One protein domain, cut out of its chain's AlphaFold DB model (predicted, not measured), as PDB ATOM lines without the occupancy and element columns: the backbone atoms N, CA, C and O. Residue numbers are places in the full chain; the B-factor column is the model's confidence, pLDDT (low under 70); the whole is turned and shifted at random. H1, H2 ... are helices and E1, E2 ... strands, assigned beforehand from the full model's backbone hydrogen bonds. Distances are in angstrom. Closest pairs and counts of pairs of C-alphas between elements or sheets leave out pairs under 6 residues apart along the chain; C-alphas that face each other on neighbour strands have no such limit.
ATOM      1  N   ILE A  56     180.232 211.674 193.321       92.19
ATOM      2  CA  ILE A  56     179.046 211.176 192.616       92.19
ATOM      3  C   ILE A  56     177.970 212.259 192.565       92.19
ATOM      4  O   ILE A  56     177.782 213.012 193.522       92.19
ATOM      5  N   GLN A  57     177.254 212.325 191.437       94.44
ATOM      6  CA  GLN A  57     176.000 213.073 191.346       94.44
ATOM      7  C   GLN A  57     174.852 212.203 191.851       94.44
ATOM      8  O   GLN A  57     174.596 211.130 191.303       94.44
ATOM      9  N   ILE A  58     174.136 212.701 192.846       96.19
ATOM     10  CA  ILE A  58     172.977 212.045 193.444       96.19
ATOM     11  C   ILE A  58     171.820 213.032 193.495       96.19
ATOM     12  O   ILE A  58     172.014 214.210 193.782       96.19
ATOM     13  N   SER A  59     170.613 212.559 193.212       96.81
ATOM     14  CA  SER A  59     169.388 213.320 193.435       96.81
ATOM     15  C   SER A  59     168.640 212.729 194.621       96.81
ATOM     16  O   SER A  59     168.346 211.537 194.627       96.81
ATOM     17  N   ILE A  60     168.357 213.541 195.635       95.94
ATOM     18  CA  ILE A  60     167.503 213.154 196.758       95.94
ATOM     19  C   ILE A  60     166.071 213.534 196.390       95.94
ATOM     20  O   ILE A  60     165.750 214.718 196.289       95.94
ATOM     21  N   GLU A  61     165.219 212.536 196.174       95.94
ATOM     22  CA  GLU A  61     163.895 212.743 195.583       95.94
ATOM     23  C   GLU A  61     162.812 212.936 196.645       95.94
ATOM     24  O   GLU A  61     162.053 213.904 196.613       95.94
ATOM     25  N   ARG A  62     162.705 211.984 197.581       94.56
ATOM     26  CA  ARG A  62     161.595 211.915 198.541       94.56
ATOM     27  C   ARG A  62     161.921 211.015 199.728       94.56
ATOM     28  O   ARG A  62     162.815 210.176 199.655       94.56
ATOM     29  N   SER A  63     161.135 211.132 200.790       94.50
ATOM     30  CA  SER A  63     161.075 210.117 201.845       94.50
ATOM     31  C   SER A  63     160.422 208.831 201.319       94.50
ATOM     32  O   SER A  63     159.467 208.889 200.541       94.50
ATOM     33  N   GLY A  64     160.957 207.679 201.725       95.81
ATOM     34  CA  GLY A  64     160.371 206.357 201.496       95.81
ATOM     35  C   GLY A  64     159.446 205.951 202.644       95.81
ATOM     36  O   GLY A  64     158.732 206.797 203.185       95.81
ATOM     37  N   ARG A  65     159.455 204.670 203.032       98.00
ATOM     38  CA  ARG A  65     158.724 204.203 204.221       98.00
ATOM     39  C   ARG A  65     159.358 204.745 205.493       98.00
ATOM     40  O   ARG A  65     160.581 204.851 205.581       98.00
ATOM     41  N   GLY A  66     158.545 205.067 206.491       97.62
ATOM     42  CA  GLY A  66     159.051 205.581 207.763       97.62
ATOM     43  C   GLY A  66     158.015 206.311 208.597       97.62
ATOM     44  O   GLY A  66     156.839 206.410 208.244       97.62
ATOM     45  N   ARG A  67     158.460 206.854 209.733       96.88
ATOM     46  CA  ARG A  67     157.609 207.608 210.655       96.88
ATOM     47  C   ARG A  67     158.251 208.925 211.052       96.88
ATOM     48  O   ARG A  67     159.446 209.017 211.325       96.88
ATOM     49  N   SER A  68     157.408 209.947 211.149       94.31
ATOM     50  CA  SER A  68     157.783 211.190 211.814       94.31
ATOM     51  C   SER A  68     157.814 210.985 213.325       94.31
ATOM     52  O   SER A  68     156.946 210.314 213.886       94.31
ATOM     53  N   PHE A  69     158.774 211.613 213.988       93.56
ATOM     54  CA  PHE A  69     158.853 211.686 215.441       93.56
ATOM     55  C   PHE A  69     159.211 213.110 215.869       93.56
ATOM     56  O   PHE A  69     159.599 213.943 215.048       93.56
ATOM     57  N   TYR A  70     159.017 213.407 217.151       89.75
ATOM     58  CA  TYR A  70     159.366 214.695 217.734       89.75
ATOM     59  C   TYR A  70     160.468 214.489 218.767       89.75
ATOM     60  O   TYR A  70     160.253 213.793 219.760       89.75
ATOM     61  N   ALA A  71     161.630 215.082 218.519       85.50
ATOM     62  CA  ALA A  71     162.792 215.059 219.401       85.50
ATOM     63  C   ALA A  71     163.501 216.414 219.313       85.50
ATOM     64  O   ALA A  71     163.373 217.111 218.310       85.50
ATOM     65  N   ASP A  72     164.165 216.837 220.388       83.06
ATOM     66  CA  ASP A  72     164.977 218.066 220.413       83.06
ATOM     67  C   ASP A  72     164.267 219.318 219.874       83.06
ATOM     68  O   ASP A  72     164.831 220.195 219.224       83.06
ATOM     69  N   ARG A  73     162.972 219.415 220.201       85.88
ATOM     70  CA  ARG A  73     162.049 220.483 219.782       85.88
ATOM     71  C   ARG A  73     161.815 220.577 218.271       85.88
ATOM     72  O   ARG A  73     161.313 221.598 217.793       85.88
ATOM     73  N   ARG A  74     162.117 219.519 217.521       85.00
ATOM     74  CA  ARG A  74     161.986 219.449 216.070       85.00
ATOM     75  C   ARG A  74     161.218 218.198 215.637       85.00
ATOM     76  O   ARG A  74     161.281 217.145 216.265       85.00
ATOM     77  N   HIS A  75     160.466 218.329 214.546       87.69
ATOM     78  CA  HIS A  75     159.923 217.176 213.835       87.69
ATOM     79  C   HIS A  75     160.992 216.596 212.910       87.69
ATOM     80  O   HIS A  75     161.503 217.302 212.037       87.69
ATOM     81  N   SER A  76     161.285 215.317 213.105       90.44
ATOM     82  CA  SER A  76     162.303 214.568 212.372       90.44
ATOM     83  C   SER A  76     161.688 213.327 211.727       90.44
ATOM     84  O   SER A  76     160.611 212.870 212.118       90.44
ATOM     85  N   TRP A  77     162.358 212.798 210.707       92.44
ATOM     86  CA  TRP A  77     161.916 211.636 209.940       92.44
ATOM     87  C   TRP A  77     162.840 210.452 210.205       92.44
ATOM     88  O   TRP A  77     164.038 210.567 209.971       92.44
ATOM     89  N   ALA A  78     162.293 209.325 210.664       95.81
ATOM     90  CA  ALA A  78     163.013 208.062 210.767       95.81
ATOM     91  C   ALA A  78     162.485 207.102 209.700       95.81
ATOM     92  O   ALA A  78     161.331 206.672 209.763       95.81
ATOM     93  N   GLY A  79     163.323 206.762 208.728       96.44
ATOM     94  CA  GLY A  79     162.985 205.793 207.704       96.44
ATOM     95  C   GLY A  79     163.833 205.943 206.458       96.44
ATOM     96  O   GLY A  79     164.875 206.594 206.451       96.44
ATOM     97  N   GLU A  80     163.346 205.342 205.388       97.81
ATOM     98  CA  GLU A  80     163.994 205.333 204.091       97.81
ATOM     99  C   GLU A  80     164.028 206.729 203.464       97.81
ATOM    100  O   GLU A  80     163.095 207.532 203.593       97.81
ATOM    101  N   THR A  81     165.090 206.981 202.709       96.81
ATOM    102  CA  THR A  81     165.209 208.096 201.770       96.81
ATOM    103  C   THR A  81     165.381 207.528 200.374       96.81
ATOM    104  O   THR A  81     166.216 206.656 200.154       96.81
ATOM    105  N   ILE A  82     164.587 208.004 199.425       97.81
ATOM    106  CA  ILE A  82     164.662 207.560 198.041       97.81
ATOM    107  C   ILE A  82     165.561 208.507 197.260       97.81
ATOM    108  O   ILE A  82     165.341 209.723 197.238       97.81
ATOM    109  N   VAL A  83     166.569 207.931 196.611       97.88
ATOM    110  CA  VAL A  83     167.590 208.667 195.869       97.88
ATOM    111  C   VAL A  83     167.740 208.123 194.456       97.88
ATOM    112  O   VAL A  83     167.471 206.953 194.200       97.88
ATOM    113  N   VAL A  84     168.195 208.966 193.536       98.12
ATOM    114  CA  VAL A  84     168.491 208.589 192.154       98.12
ATOM    115  C   VAL A  84     169.964 208.833 191.867       98.12
ATOM    116  O   VAL A  84     170.460 209.953 192.001       98.12
ATOM    117  N   ILE A  85     170.656 207.781 191.435       96.38
ATOM    118  CA  ILE A  85     172.060 207.821 191.018       96.38
ATOM    119  C   ILE A  85     172.136 207.223 189.616       96.38
ATOM    120  O   ILE A  85     171.615 206.138 189.366       96.38
ATOM    121  N   GLU A  86     172.721 207.962 188.671       93.88
ATOM    122  CA  GLU A  86     172.842 207.545 187.263       93.88
ATOM    123  C   GLU A  86     171.510 207.090 186.617       93.88
ATOM    124  O   GLU A  86     171.479 206.237 185.730       93.88
ATOM    125  N   GLY A  87     170.387 207.672 187.054       94.19
ATOM    126  CA  GLY A  87     169.045 207.348 186.557       94.19
ATOM    127  C   GLY A  87     168.411 206.088 187.154       94.19
ATOM    128  O   GLY A  87     167.306 205.735 186.746       94.19
ATOM    129  N   SER A  88     169.070 205.424 188.107       97.31
ATOM    130  CA  SER A  88     168.503 204.307 188.870       97.31
ATOM    131  C   SER A  88     168.057 204.776 190.253       97.31
ATOM    132  O   SER A  88     168.766 205.544 190.901       97.31
ATOM    133  N   GLU A  89     166.878 204.329 190.685       97.81
ATOM    134  CA  GLU A  89     166.338 204.619 192.017       97.81
ATOM    135  C   GLU A  89     166.908 203.631 193.049       97.81
ATOM    136  O   GLU A  89     166.975 202.428 192.791       97.81
ATOM    137  N   TYR A  90     167.296 204.147 194.213       98.31
ATOM    138  CA  TYR A  90     167.823 203.393 195.346       98.31
ATOM    139  C   TYR A  90     167.146 203.825 196.646       98.31
ATOM    140  O   TYR A  90     166.715 204.971 196.797       98.31
ATOM    141  N   THR A  91     167.132 202.910 197.613       98.19
ATOM    142  CA  THR A  91     166.797 203.215 199.005       98.19
ATOM    143  C   THR A  91     168.072 203.529 199.778       98.19
ATOM    144  O   THR A  91     169.052 202.785 199.709       98.19
ATOM    145  N   ALA A  92     168.039 204.609 200.548       98.12
ATOM    146  CA  ALA A  92     169.117 205.034 201.419       98.12
ATOM    147  C   ALA A  92     168.655 205.189 202.873       98.12
ATOM    148  O   ALA A  92     167.490 205.498 203.139       98.12
ATOM    149  N   TYR A  93     169.599 205.014 203.797       98.00
ATOM    150  CA  TYR A  93     169.446 205.318 205.217       98.00
ATOM    151  C   TYR A  93     170.401 206.437 205.619       98.00
ATOM    152  O   TYR A  93     171.528 206.524 205.130       98.00
ATOM    153  N   CYS A  94     169.927 207.286 206.521       95.06
ATOM    154  CA  CYS A  94     170.649 208.438 207.039       95.06
ATOM    155  C   CYS A  94     171.717 208.016 208.049       95.06
ATOM    156  O   CYS A  94     171.467 207.129 208.867       95.06
ATOM    157  N   ILE A  95     172.861 208.692 208.040       93.88
ATOM    158  CA  ILE A  95     173.930 208.476 209.021       93.88
ATOM    159  C   ILE A  95     173.805 209.448 210.191       93.88
ATOM    160  O   ILE A  95     173.960 209.036 211.338       93.88
ATOM    161  N   GLU A  96     173.451 210.707 209.929       90.50
ATOM    162  CA  GLU A  96     173.491 211.762 210.938       90.50
ATOM    163  C   GLU A  96     172.069 212.179 211.342       90.50
ATOM    164  O   GLU A  96     171.337 212.753 210.537       90.50
ATOM    165  N   PRO A  97     171.629 211.926 212.582       83.62
ATOM    166  CA  PRO A  97     170.251 212.213 212.990       83.62
ATOM    167  C   PRO A  97     169.871 213.702 212.924       83.62
ATOM    168  O   PRO A  97     168.711 214.036 212.672       83.62
ATOM    169  N   GLU A  98     170.843 214.595 213.132       82.75
ATOM    170  CA  GLU A  98     170.611 216.041 213.250       82.75
ATOM    171  C   GLU A  98     170.741 216.802 211.923       82.75
ATOM    172  O   GLU A  98     170.255 217.936 211.790       82.75
ATOM    173  N   VAL A  99     171.367 216.188 210.918       87.81
ATOM    174  CA  VAL A  99     171.598 216.826 209.620       87.81
ATOM    175  C   VAL A  99     170.331 216.759 208.776       87.81
ATOM    176  O   VAL A  99     169.676 215.726 208.634       87.81
ATOM    177  N   GLN A 100     169.933 217.911 208.232       83.44
ATOM    178  CA  GLN A 100     168.730 217.994 207.410       83.44
ATOM    179  C   GLN A 100     168.938 217.282 206.077       83.44
ATOM    180  O   GLN A 100     169.978 217.441 205.449       83.44
ATOM    181  N   ILE A 101     167.896 216.601 205.608       86.94
ATOM    182  CA  ILE A 101     167.822 216.117 204.231       86.94
ATOM    183  C   ILE A 101     167.321 217.262 203.350       86.94
ATOM    184  O   ILE A 101     166.197 217.738 203.519       86.94
ATOM    185  N   ILE A 102     168.142 217.687 202.395       90.25
ATOM    186  CA  ILE A 102     167.782 218.701 201.401       90.25
ATOM    187  C   ILE A 102     167.445 217.992 200.079       90.25
ATOM    188  O   ILE A 102     168.343 217.383 199.494       90.25
ATOM    189  N   PRO A 103     166.196 218.055 199.575       92.50
ATOM    190  CA  PRO A 103     165.845 217.491 198.272       92.50
ATOM    191  C   PRO A 103     166.602 218.148 197.111       92.50
ATOM    192  O   PRO A 103     167.007 219.310 197.190       92.50
ATOM    193  N   GLY A 104     166.738 217.419 196.008       94.00
ATOM    194  CA  GLY A 104     167.388 217.882 194.782       94.00
ATOM    195  C   GLY A 104     168.766 217.267 194.549       94.00
ATOM    196  O   GLY A 104     169.146 216.282 195.181       94.00
ATOM    197  N   SER A 105     169.498 217.833 193.587       94.62
ATOM    198  CA  SER A 105     170.781 217.293 193.134       94.62
ATOM    199  C   SER A 105     171.954 217.770 193.986       94.62
ATOM    200  O   SER A 105     172.135 218.970 194.190       94.62
ATOM    201  N   HIS A 106     172.790 216.823 194.405       94.44
ATOM    202  CA  HIS A 106     173.969 217.038 195.236       94.44
ATOM    203  C   HIS A 106     175.194 216.346 194.645       94.44
ATOM    204  O   HIS A 106     175.093 215.356 193.916       94.44
ATOM    205  N   GLN A 107     176.363 216.874 194.999       94.19
ATOM    206  CA  GLN A 107     177.638 216.193 194.803       94.19
ATOM    207  C   GLN A 107     178.074 215.627 196.148       94.19
ATOM    208  O   GLN A 107     178.163 216.378 197.119       94.19
ATOM    209  N   MET A 108     178.319 214.323 196.201       94.75
ATOM    210  CA  MET A 108     178.735 213.637 197.424       94.75
ATOM    211  C   MET A 108     180.001 212.831 197.171       94.75
ATOM    212  O   MET A 108     180.242 212.379 196.051       94.75
ATOM    213  N   LEU A 109     180.815 212.677 198.205       94.69
ATOM    214  CA  LEU A 109     182.058 211.915 198.163       94.69
ATOM    215  C   LEU A 109     181.787 210.480 198.601       94.69
ATOM    216  O   LEU A 109     181.045 210.264 199.552       94.69
ATOM    217  N   VAL A 110     182.409 209.502 197.954       93.12
ATOM    218  CA  VAL A 110     182.414 208.137 198.492       93.12
ATOM    219  C   VAL A 110     183.440 208.061 199.615       93.12
ATOM    220  O   VAL A 110     184.627 208.309 199.389       93.12
ATOM    221  N   GLU A 111     182.997 207.673 200.806       93.88
ATOM    222  CA  GLU A 111     183.873 207.330 201.922       93.88
ATOM    223  C   GLU A 111     183.790 205.828 202.198       93.88
ATOM    224  O   GLU A 111     182.710 205.239 202.207       93.88
ATOM    225  N   GLN A 112     184.950 205.189 202.349       94.31
ATOM    226  CA  GLN A 112     185.035 203.755 202.617       94.31
ATOM    227  C   GLN A 112     184.884 203.489 204.108       94.31
ATOM    228  O   GLN A 112     185.437 204.200 204.947       94.31
ATOM    229  N   VAL A 113     184.167 202.422 204.429       94.44
ATOM    230  CA  VAL A 113     183.966 201.979 205.800       94.44
ATOM    231  C   VAL A 113     185.151 201.140 206.271       94.44
ATOM    232  O   VAL A 113     185.631 200.243 205.578       94.44
ATOM    233  N   ILE A 114     185.597 201.403 207.499       93.25
ATOM    234  CA  ILE A 114     186.558 200.555 208.207       93.25
ATOM    235  C   ILE A 114     185.790 199.439 208.921       93.25
ATOM    236  O   ILE A 114     184.862 199.709 209.683       93.25
ATOM    237  N   ASP A 115     186.202 198.186 208.708       94.12
ATOM    238  CA  ASP A 115     185.578 197.023 209.344       94.12
ATOM    239  C   ASP A 115     185.737 197.061 210.876       94.12
ATOM    240  O   ASP A 115     186.823 196.845 211.416       94.12
ATOM    241  N   ASN A 116     184.638 197.337 211.578       96.06
ATOM    242  CA  ASN A 116     184.550 197.368 213.036       96.06
ATOM    243  C   ASN A 116     183.192 196.829 213.517       96.06
ATOM    244  O   ASN A 116     182.296 196.566 212.716       96.06
ATOM    245  N   SER A 117     183.017 196.671 214.832       96.81
ATOM    246  CA  SER A 117     181.794 196.095 215.407       96.81
ATOM    247  C   SER A 117     180.514 196.847 215.024       96.81
ATOM    248  O   SER A 117     179.510 196.201 214.744       96.81
ATOM    249  N   SER A 118     180.537 198.182 214.961       97.31
ATOM    250  CA  SER A 118     179.356 198.972 214.586       97.31
ATOM    251  C   SER A 118     178.944 198.711 213.140       97.31
ATOM    252  O   SER A 118     177.781 198.420 212.876       97.31
ATOM    253  N   TRP A 119     179.890 198.741 212.199       98.00
ATOM    254  CA  TRP A 119     179.592 198.511 210.781       98.00
ATOM    255  C   TRP A 119     179.213 197.064 210.466       98.00
ATOM    256  O   TRP A 119     178.403 196.824 209.568       98.00
ATOM    257  N   ARG A 120     179.708 196.101 211.251       98.44
ATOM    258  CA  ARG A 120     179.238 194.705 211.240       98.44
ATOM    259  C   ARG A 120     177.776 194.596 211.645       98.44
ATOM    260  O   ARG A 120     176.982 194.019 210.904       98.44
ATOM    261  N   SER A 121     177.403 195.227 212.754       98.62
ATOM    262  CA  SER A 121     176.018 195.257 213.218       98.62
ATOM    263  C   SER A 121     175.091 196.012 212.261       98.62
ATOM    264  O   SER A 121     174.003 195.528 211.966       98.62
ATOM    265  N   ILE A 122     175.517 197.146 211.700       98.69
ATOM    266  CA  ILE A 122     174.749 197.871 210.672       98.69
ATOM    267  C   ILE A 122     174.554 196.996 209.432       98.69
ATOM    268  O   ILE A 122     173.438 196.886 208.925       98.69
ATOM    269  N   SER A 123     175.608 196.309 208.985       98.81
ATOM    270  CA  SER A 123     175.536 195.357 207.873       98.81
ATOM    271  C   SER A 123     174.573 194.201 208.176       98.81
ATOM    272  O   SER A 123     173.791 193.797 207.315       98.81
ATOM    273  N   TYR A 124     174.543 193.707 209.417       98.88
ATOM    274  CA  TYR A 124     173.546 192.733 209.868       98.88
ATOM    275  C   TYR A 124     172.118 193.285 209.770       98.88
ATOM    276  O   TYR A 124     171.241 192.602 209.235       98.88
ATOM    277  N   ILE A 125     171.891 194.531 210.199       98.81
ATOM    278  CA  ILE A 125     170.581 195.189 210.104       98.81
ATOM    279  C   ILE A 125     170.113 195.241 208.646       98.81
ATOM    280  O   ILE A 125     169.041 194.728 208.320       98.81
ATOM    281  N   VAL A 126     170.926 195.792 207.743       98.69
ATOM    282  CA  VAL A 126     170.539 195.920 206.325       98.69
ATOM    283  C   VAL A 126     170.484 194.570 205.601       98.69
ATOM    284  O   VAL A 126     169.832 194.441 204.571       98.69
ATOM    285  N   THR A 127     171.113 193.523 206.136       98.81
ATOM    286  CA  THR A 127     171.000 192.170 205.579       98.81
ATOM    287  C   THR A 127     169.648 191.534 205.885       98.81
ATOM    288  O   THR A 127     169.070 190.872 205.014       98.81
ATOM    289  N   TRP A 128     169.166 191.671 207.121       98.50
ATOM    290  CA  TRP A 128     168.032 190.886 207.617       98.50
ATOM    291  C   TRP A 128     166.726 191.663 207.728       98.50
ATOM    292  O   TRP A 128     165.678 191.035 207.631       98.50
ATOM    293  N   TYR A 129     166.780 192.990 207.857       98.56
ATOM    294  CA  TYR A 129     165.589 193.827 208.033       98.56
ATOM    295  C   TYR A 129     165.266 194.700 206.819       98.56
ATOM    296  O   TYR A 129     164.138 195.163 206.698       98.56
ATOM    297  N   HIS A 130     166.218 194.924 205.907       97.94
ATOM    298  CA  HIS A 130     165.941 195.613 204.645       97.94
ATOM    299  C   HIS A 130     165.561 194.611 203.529       97.94
ATOM    300  O   HIS A 130     166.232 193.581 203.372       97.94
ATOM    301  N   PRO A 131     164.547 194.918 202.693       98.19
ATOM    302  CA  PRO A 131     163.644 196.069 202.784       98.19
ATOM    303  C   PRO A 131     162.615 195.919 203.923       98.19
ATOM    304  O   PRO A 131     162.210 194.796 204.220       98.19
ATOM    305  N   PRO A 132     162.170 197.027 204.539       97.81
ATOM    306  CA  PRO A 132     161.183 197.004 205.613       97.81
ATOM    307  C   PRO A 132     159.800 196.567 205.112       97.81
ATOM    308  O   PRO A 132     159.366 196.940 204.020       97.81
ATOM    309  N   GLU A 133     159.074 195.828 205.953       97.31
ATOM    310  CA  GLU A 133     157.713 195.360 205.655       97.31
ATOM    311  C   GLU A 133     156.696 196.519 205.645       97.31
ATOM    312  O   GLU A 133     155.806 196.594 204.789       97.31
ATOM    313  N   ASP A 134     156.865 197.470 206.565       98.19
ATOM    314  CA  ASP A 134     155.980 198.611 206.779       98.19
ATOM    315  C   ASP A 134     156.727 199.886 207.220       98.19
ATOM    316  O   ASP A 134     157.953 199.918 207.354       98.19
ATOM    317  N   ASP A 135     155.972 200.972 207.403       98.50
ATOM    318  CA  ASP A 135     156.501 202.270 207.836       98.50
ATOM    319  C   ASP A 135     157.136 202.224 209.229       98.50
ATOM    320  O   ASP A 135     158.092 202.949 209.508       98.50
ATOM    321  N   TYR A 136     156.615 201.375 210.117       98.06
ATOM    322  CA  TYR A 136     157.147 201.222 211.467       98.06
ATOM    323  C   TYR A 136     158.510 200.529 211.439       98.06
ATOM    324  O   TYR A 136     159.474 201.054 211.991       98.06
ATOM    325  N   SER A 137     158.613 199.422 210.707       98.38
ATOM    326  CA  SER A 137     159.841 198.656 210.500       98.38
ATOM    327  C   SER A 137     160.931 199.516 209.863       98.38
ATOM    328  O   SER A 137     162.088 199.462 210.272       98.38
ATOM    329  N   ALA A 138     160.570 200.375 208.903       98.56
ATOM    330  CA  ALA A 138     161.509 201.316 208.297       98.56
ATOM    331  C   ALA A 138     162.085 202.308 209.325       98.56
ATOM    332  O   ALA A 138     163.291 202.566 209.332       98.56
ATOM    333  N   ALA A 139     161.238 202.827 210.220       98.25
ATOM    334  CA  ALA A 139     161.668 203.702 211.307       98.25
ATOM    335  C   ALA A 139     162.543 202.963 212.334       98.25
ATOM    336  O   ALA A 139     163.514 203.534 212.833       98.25
ATOM    337  N   GLU A 140     162.249 201.689 212.621       98.62
ATOM    338  CA  GLU A 140     163.080 200.860 213.500       98.62
ATOM    339  C   GLU A 140     164.466 200.584 212.914       98.62
ATOM    340  O   GLU A 140     165.454 200.684 213.641       98.62
ATOM    341  N   ILE A 141     164.562 200.302 211.611       98.69
ATOM    342  CA  ILE A 141     165.851 200.139 210.926       98.69
ATOM    343  C   ILE A 141     166.671 201.425 211.037       98.69
ATOM    344  O   ILE A 141     167.818 201.383 211.484       98.69
ATOM    345  N   GLN A 142     166.081 202.574 210.689       98.12
ATOM    346  CA  GLN A 142     166.775 203.862 210.741       98.12
ATOM    347  C   GLN A 142     167.239 204.208 212.166       98.12
ATOM    348  O   GLN A 142     168.385 204.615 212.357       98.12
ATOM    349  N   GLY A 143     166.381 204.002 213.172       97.81
ATOM    350  CA  GLY A 143     166.731 204.238 214.573       97.81
ATOM    351  C   GLY A 143     167.857 203.326 215.069       97.81
ATOM    352  O   GLY A 143     168.761 203.776 215.775       97.81
ATOM    353  N   ALA A 144     167.851 202.053 214.667       98.50
ATOM    354  CA  ALA A 144     168.913 201.117 215.017       98.50
ATOM    355  C   ALA A 144     170.260 201.498 214.380       98.50
ATOM    356  O   ALA A 144     171.282 201.434 215.061       98.50
ATOM    357  N   ILE A 145     170.259 201.946 213.117       98.25
ATOM    358  CA  ILE A 145     171.462 202.437 212.423       98.25
ATOM    359  C   ILE A 145     172.055 203.642 213.161       98.25
ATOM    360  O   ILE A 145     173.233 203.607 213.515       98.25
ATOM    361  N   TRP A 146     171.247 204.661 213.480       96.94
ATOM    362  CA  TRP A 146     171.725 205.832 214.229       96.94
ATOM    363  C   TRP A 146     172.355 205.461 215.566       96.94
ATOM    364  O   TRP A 146     173.379 206.017 215.942       96.94
ATOM    365  N   ARG A 147     171.798 204.465 216.263       96.69
ATOM    366  CA  ARG A 147     172.326 204.018 217.555       96.69
ATOM    367  C   ARG A 147     173.704 203.352 217.474       96.69
ATOM    368  O   ARG A 147     174.402 203.302 218.481       96.69
ATOM    369  N   PHE A 148     174.083 202.794 216.324       96.50
ATOM    370  CA  PHE A 148     175.422 202.227 216.121       96.50
ATOM    371  C   PHE A 148     176.464 203.266 215.702       96.50
ATOM    372  O   PHE A 148     177.659 203.020 215.887       96.50
ATOM    373  N   LEU A 149     176.017 204.383 215.125       92.56
ATOM    374  CA  LEU A 149     176.881 205.445 214.612       92.56
ATOM    375  C   LEU A 149     177.106 206.546 215.651       92.56
ATOM    376  O   LEU A 149     178.231 207.017 215.783       92.56
ATOM    377  N   ASP A 150     176.069 206.910 216.406       87.62
ATOM    378  CA  ASP A 150     176.132 207.908 217.474       87.62
ATOM    379  C   ASP A 150     174.936 207.747 218.443       87.62
ATOM    380  O   ASP A 150     174.790 206.719 219.115       87.62
ATOM    381  N   VAL A 151     174.039 208.736 218.497       85.69
ATOM    382  CA  VAL A 151     172.825 208.744 219.315       85.69
ATOM    383  C   VAL A 151     171.614 208.494 218.425       85.69
ATOM    384  O   VAL A 151     171.476 209.069 217.353       85.69
ATOM    385  N   ASN A 152     170.684 207.661 218.889       91.88
ATOM    386  CA  ASN A 152     169.372 207.543 218.261       91.88
ATOM    387  C   ASN A 152     168.378 208.485 218.959       91.88
ATOM    388  O   ASN A 152     167.962 208.171 220.079       91.88
ATOM    389  N   PRO A 153     167.968 209.603 218.330       90.75
ATOM    390  CA  PRO A 153     166.975 210.511 218.907       90.75
ATOM    391  C   PRO A 153     165.537 210.002 218.731       90.75
ATOM    392  O   PRO A 153     164.598 210.560 219.301       90.75
ATOM    393  N   SER A 154     165.328 208.969 217.909       92.06
ATOM    394  CA  SER A 154     164.001 208.421 217.647       92.06
ATOM    395  C   SER A 154     163.582 207.425 218.734       92.06
ATOM    396  O   SER A 154     164.424 206.763 219.343       92.06
ATOM    397  N   PRO A 155     162.269 207.236 218.953       94.94
ATOM    398  CA  PRO A 155     161.771 206.217 219.876       94.94
ATOM    399  C   PRO A 155     161.845 204.787 219.303       94.94
ATOM    400  O   PRO A 155     161.384 203.850 219.954       94.94
ATOM    401  N   TYR A 156     162.369 204.603 218.088       97.19
ATOM    402  CA  TYR A 156     162.306 203.350 217.332       97.19
ATOM    403  C   TYR A 156     163.656 202.626 217.302       97.19
ATOM    404  O   TYR A 156     164.707 203.226 217.519       97.19
ATOM    405  N   GLY A 157     163.648 201.321 217.012       97.50
ATOM    406  CA  GLY A 157     164.864 200.572 216.669       97.50
ATOM    407  C   GLY A 157     165.638 199.959 217.835       97.50
ATOM    408  O   GLY A 157     166.653 199.308 217.610       97.50
ATOM    409  N   ALA A 158     165.171 200.098 219.081       97.81
ATOM    410  CA  ALA A 158     165.841 199.493 220.237       97.81
ATOM    411  C   ALA A 158     165.910 197.955 220.152       97.81
ATOM    412  O   ALA A 158     166.933 197.371 220.504       97.81
ATOM    413  N   ALA A 159     164.850 197.301 219.662       98.00
ATOM    414  CA  ALA A 159     164.814 195.849 219.496       98.00
ATOM    415  C   ALA A 159     165.814 195.371 218.428       98.00
ATOM    416  O   ALA A 159     166.651 194.521 218.718       98.00
ATOM    417  N   ILE A 160     165.780 195.986 217.239       98.56
ATOM    418  CA  ILE A 160     166.705 195.691 216.133       98.56
ATOM    419  C   ILE A 160     168.158 195.936 216.553       98.56
ATOM    420  O   ILE A 160     169.023 195.101 216.300       98.56
ATOM    421  N   TYR A 161     168.429 197.051 217.239       98.38
ATOM    422  CA  TYR A 161     169.754 197.345 217.779       98.38
ATOM    423  C   TYR A 161     170.245 196.222 218.698       98.38
ATOM    424  O   TYR A 161     171.330 195.688 218.482       98.38
ATOM    425  N   ASN A 162     169.431 195.830 219.683       98.19
ATOM    426  CA  ASN A 162     169.800 194.794 220.645       98.19
ATOM    427  C   ASN A 162     170.033 193.430 219.979       98.19
ATOM    428  O   ASN A 162     170.931 192.704 220.396       98.19
ATOM    429  N   GLU A 163     169.254 193.078 218.952       98.31
ATOM    430  CA  GLU A 163     169.462 191.836 218.199       98.31
ATOM    431  C   GLU A 163     170.766 191.868 217.387       98.31
ATOM    432  O   GLU A 163     171.493 190.873 217.344       98.31
ATOM    433  N   ALA A 164     171.068 193.007 216.760       98.62
ATOM    434  CA  ALA A 164     172.237 193.185 215.907       98.62
ATOM    435  C   ALA A 164     173.555 193.352 216.684       98.62
ATOM    436  O   ALA A 164     174.630 193.284 216.080       98.62
ATOM    437  N   LEU A 165     173.508 193.560 218.005       97.75
ATOM    438  CA  LEU A 165     174.701 193.654 218.849       97.75
ATOM    439  C   LEU A 165     175.592 192.415 218.690       97.75
ATOM    440  O   LEU A 165     175.142 191.276 218.833       97.75
TER     441      LEU A 165
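This is residues 56 to 165 of the 325 residues of the protein "Big-1 domain-containing protein" of Candidatus Bathyarchaeota archaeon (UniProt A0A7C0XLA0). A strongly twisted sheet of four antiparallel strands, E3 E2 E1 E4, has H2 packed across one face, and H1 and H3 pack on H2 away from the sheet. Edge strand E4 leads out into a free arm, residues 111 to 116, through which the chain reaches H1. The printed part has 110 residues with four named strands and then three named helices, in the order E1 E2 E3 E4 H1 H2 H3; the class is mixed, helices and strands. It is compact, with a radius of gyration of the C-alphas of 13.6 A, and its C-alphas span 36 by 34 by 26 A.

Find C-alpha 56 at (179.046, 211.176, 192.616); from there E1, residues 56 to 71, runs 31.6 A and bends by 88 degrees at residue 67. E2, residues 74 to 85, runs 29.4 A and bends by 70 degrees at residue 79. Next come E3, residues 88 to 94, 18.8 A long, and E4, residues 104 to 112, 23.9 A long with a bend of 53 degrees at residue 107. H1, residues 117 to 128, begins at C-alpha 117, (181.794, 196.095, 215.407), and is 16.6 A long. H2, residues 135 to 149, is 21.7 A long, and H3, residues 158 to 164, 10.0 A long, ends at C-alpha 164, (172.237, 193.185, 215.907).

Begin with E1, E2 and E3, a meander, each strand the antiparallel neighbour of the one before; with E4, the antiparallel neighbour of E1, they form a Greek key. In the hairpin of E1 and E2, look at N 69 and O 76, 2.9 A apart; in that of E2 and E3, at N 83 and O 90, 3.0 A. Between E1 and E4, N 58 and O 106 are 3.0 A apart; these three pairs are within hydrogen-bond range. H2 is on the sheet at a height of 7.2 A, over E2 and only just over E1, with 3 of its C-alphas falling there. It runs across the strands, at 88 degrees to E2 on the local plane; the closest C-alphas of the two are those of Gly 79 and Ala 139, 4.4 A apart. H1 and H2, a helical hairpin, touch at a shallow tilt of 16 degrees, opposite ways, closest at the C-alphas of Ser 118 and Phe 148, 5.3 A. H3 touches H2 at a steep tilt of 65 degrees, the same way, closest at the C-alphas of Ala 144 and Tyr 161, 4.8 A. With residues 121 to 125 alone, H1 touches H3, about perpendicular at 81 degrees; their closest C-alphas, Ser 121 and Ala 164, are 5.1 A apart. H1 and H3 are not on the sheet. In H1, H2 and H3 every O i to N i+4 pair is within hydrogen-bond range.

The two C-alphas farthest apart are those of Arg 73 and Glu 86, 36.6 A. The printed part has no cut, and no link is long. Residues 111 to 116, of which 111 to 112 belong to E4, stand free. The mean pLDDT of the printed part is 95.1, and no printed residue is under 70.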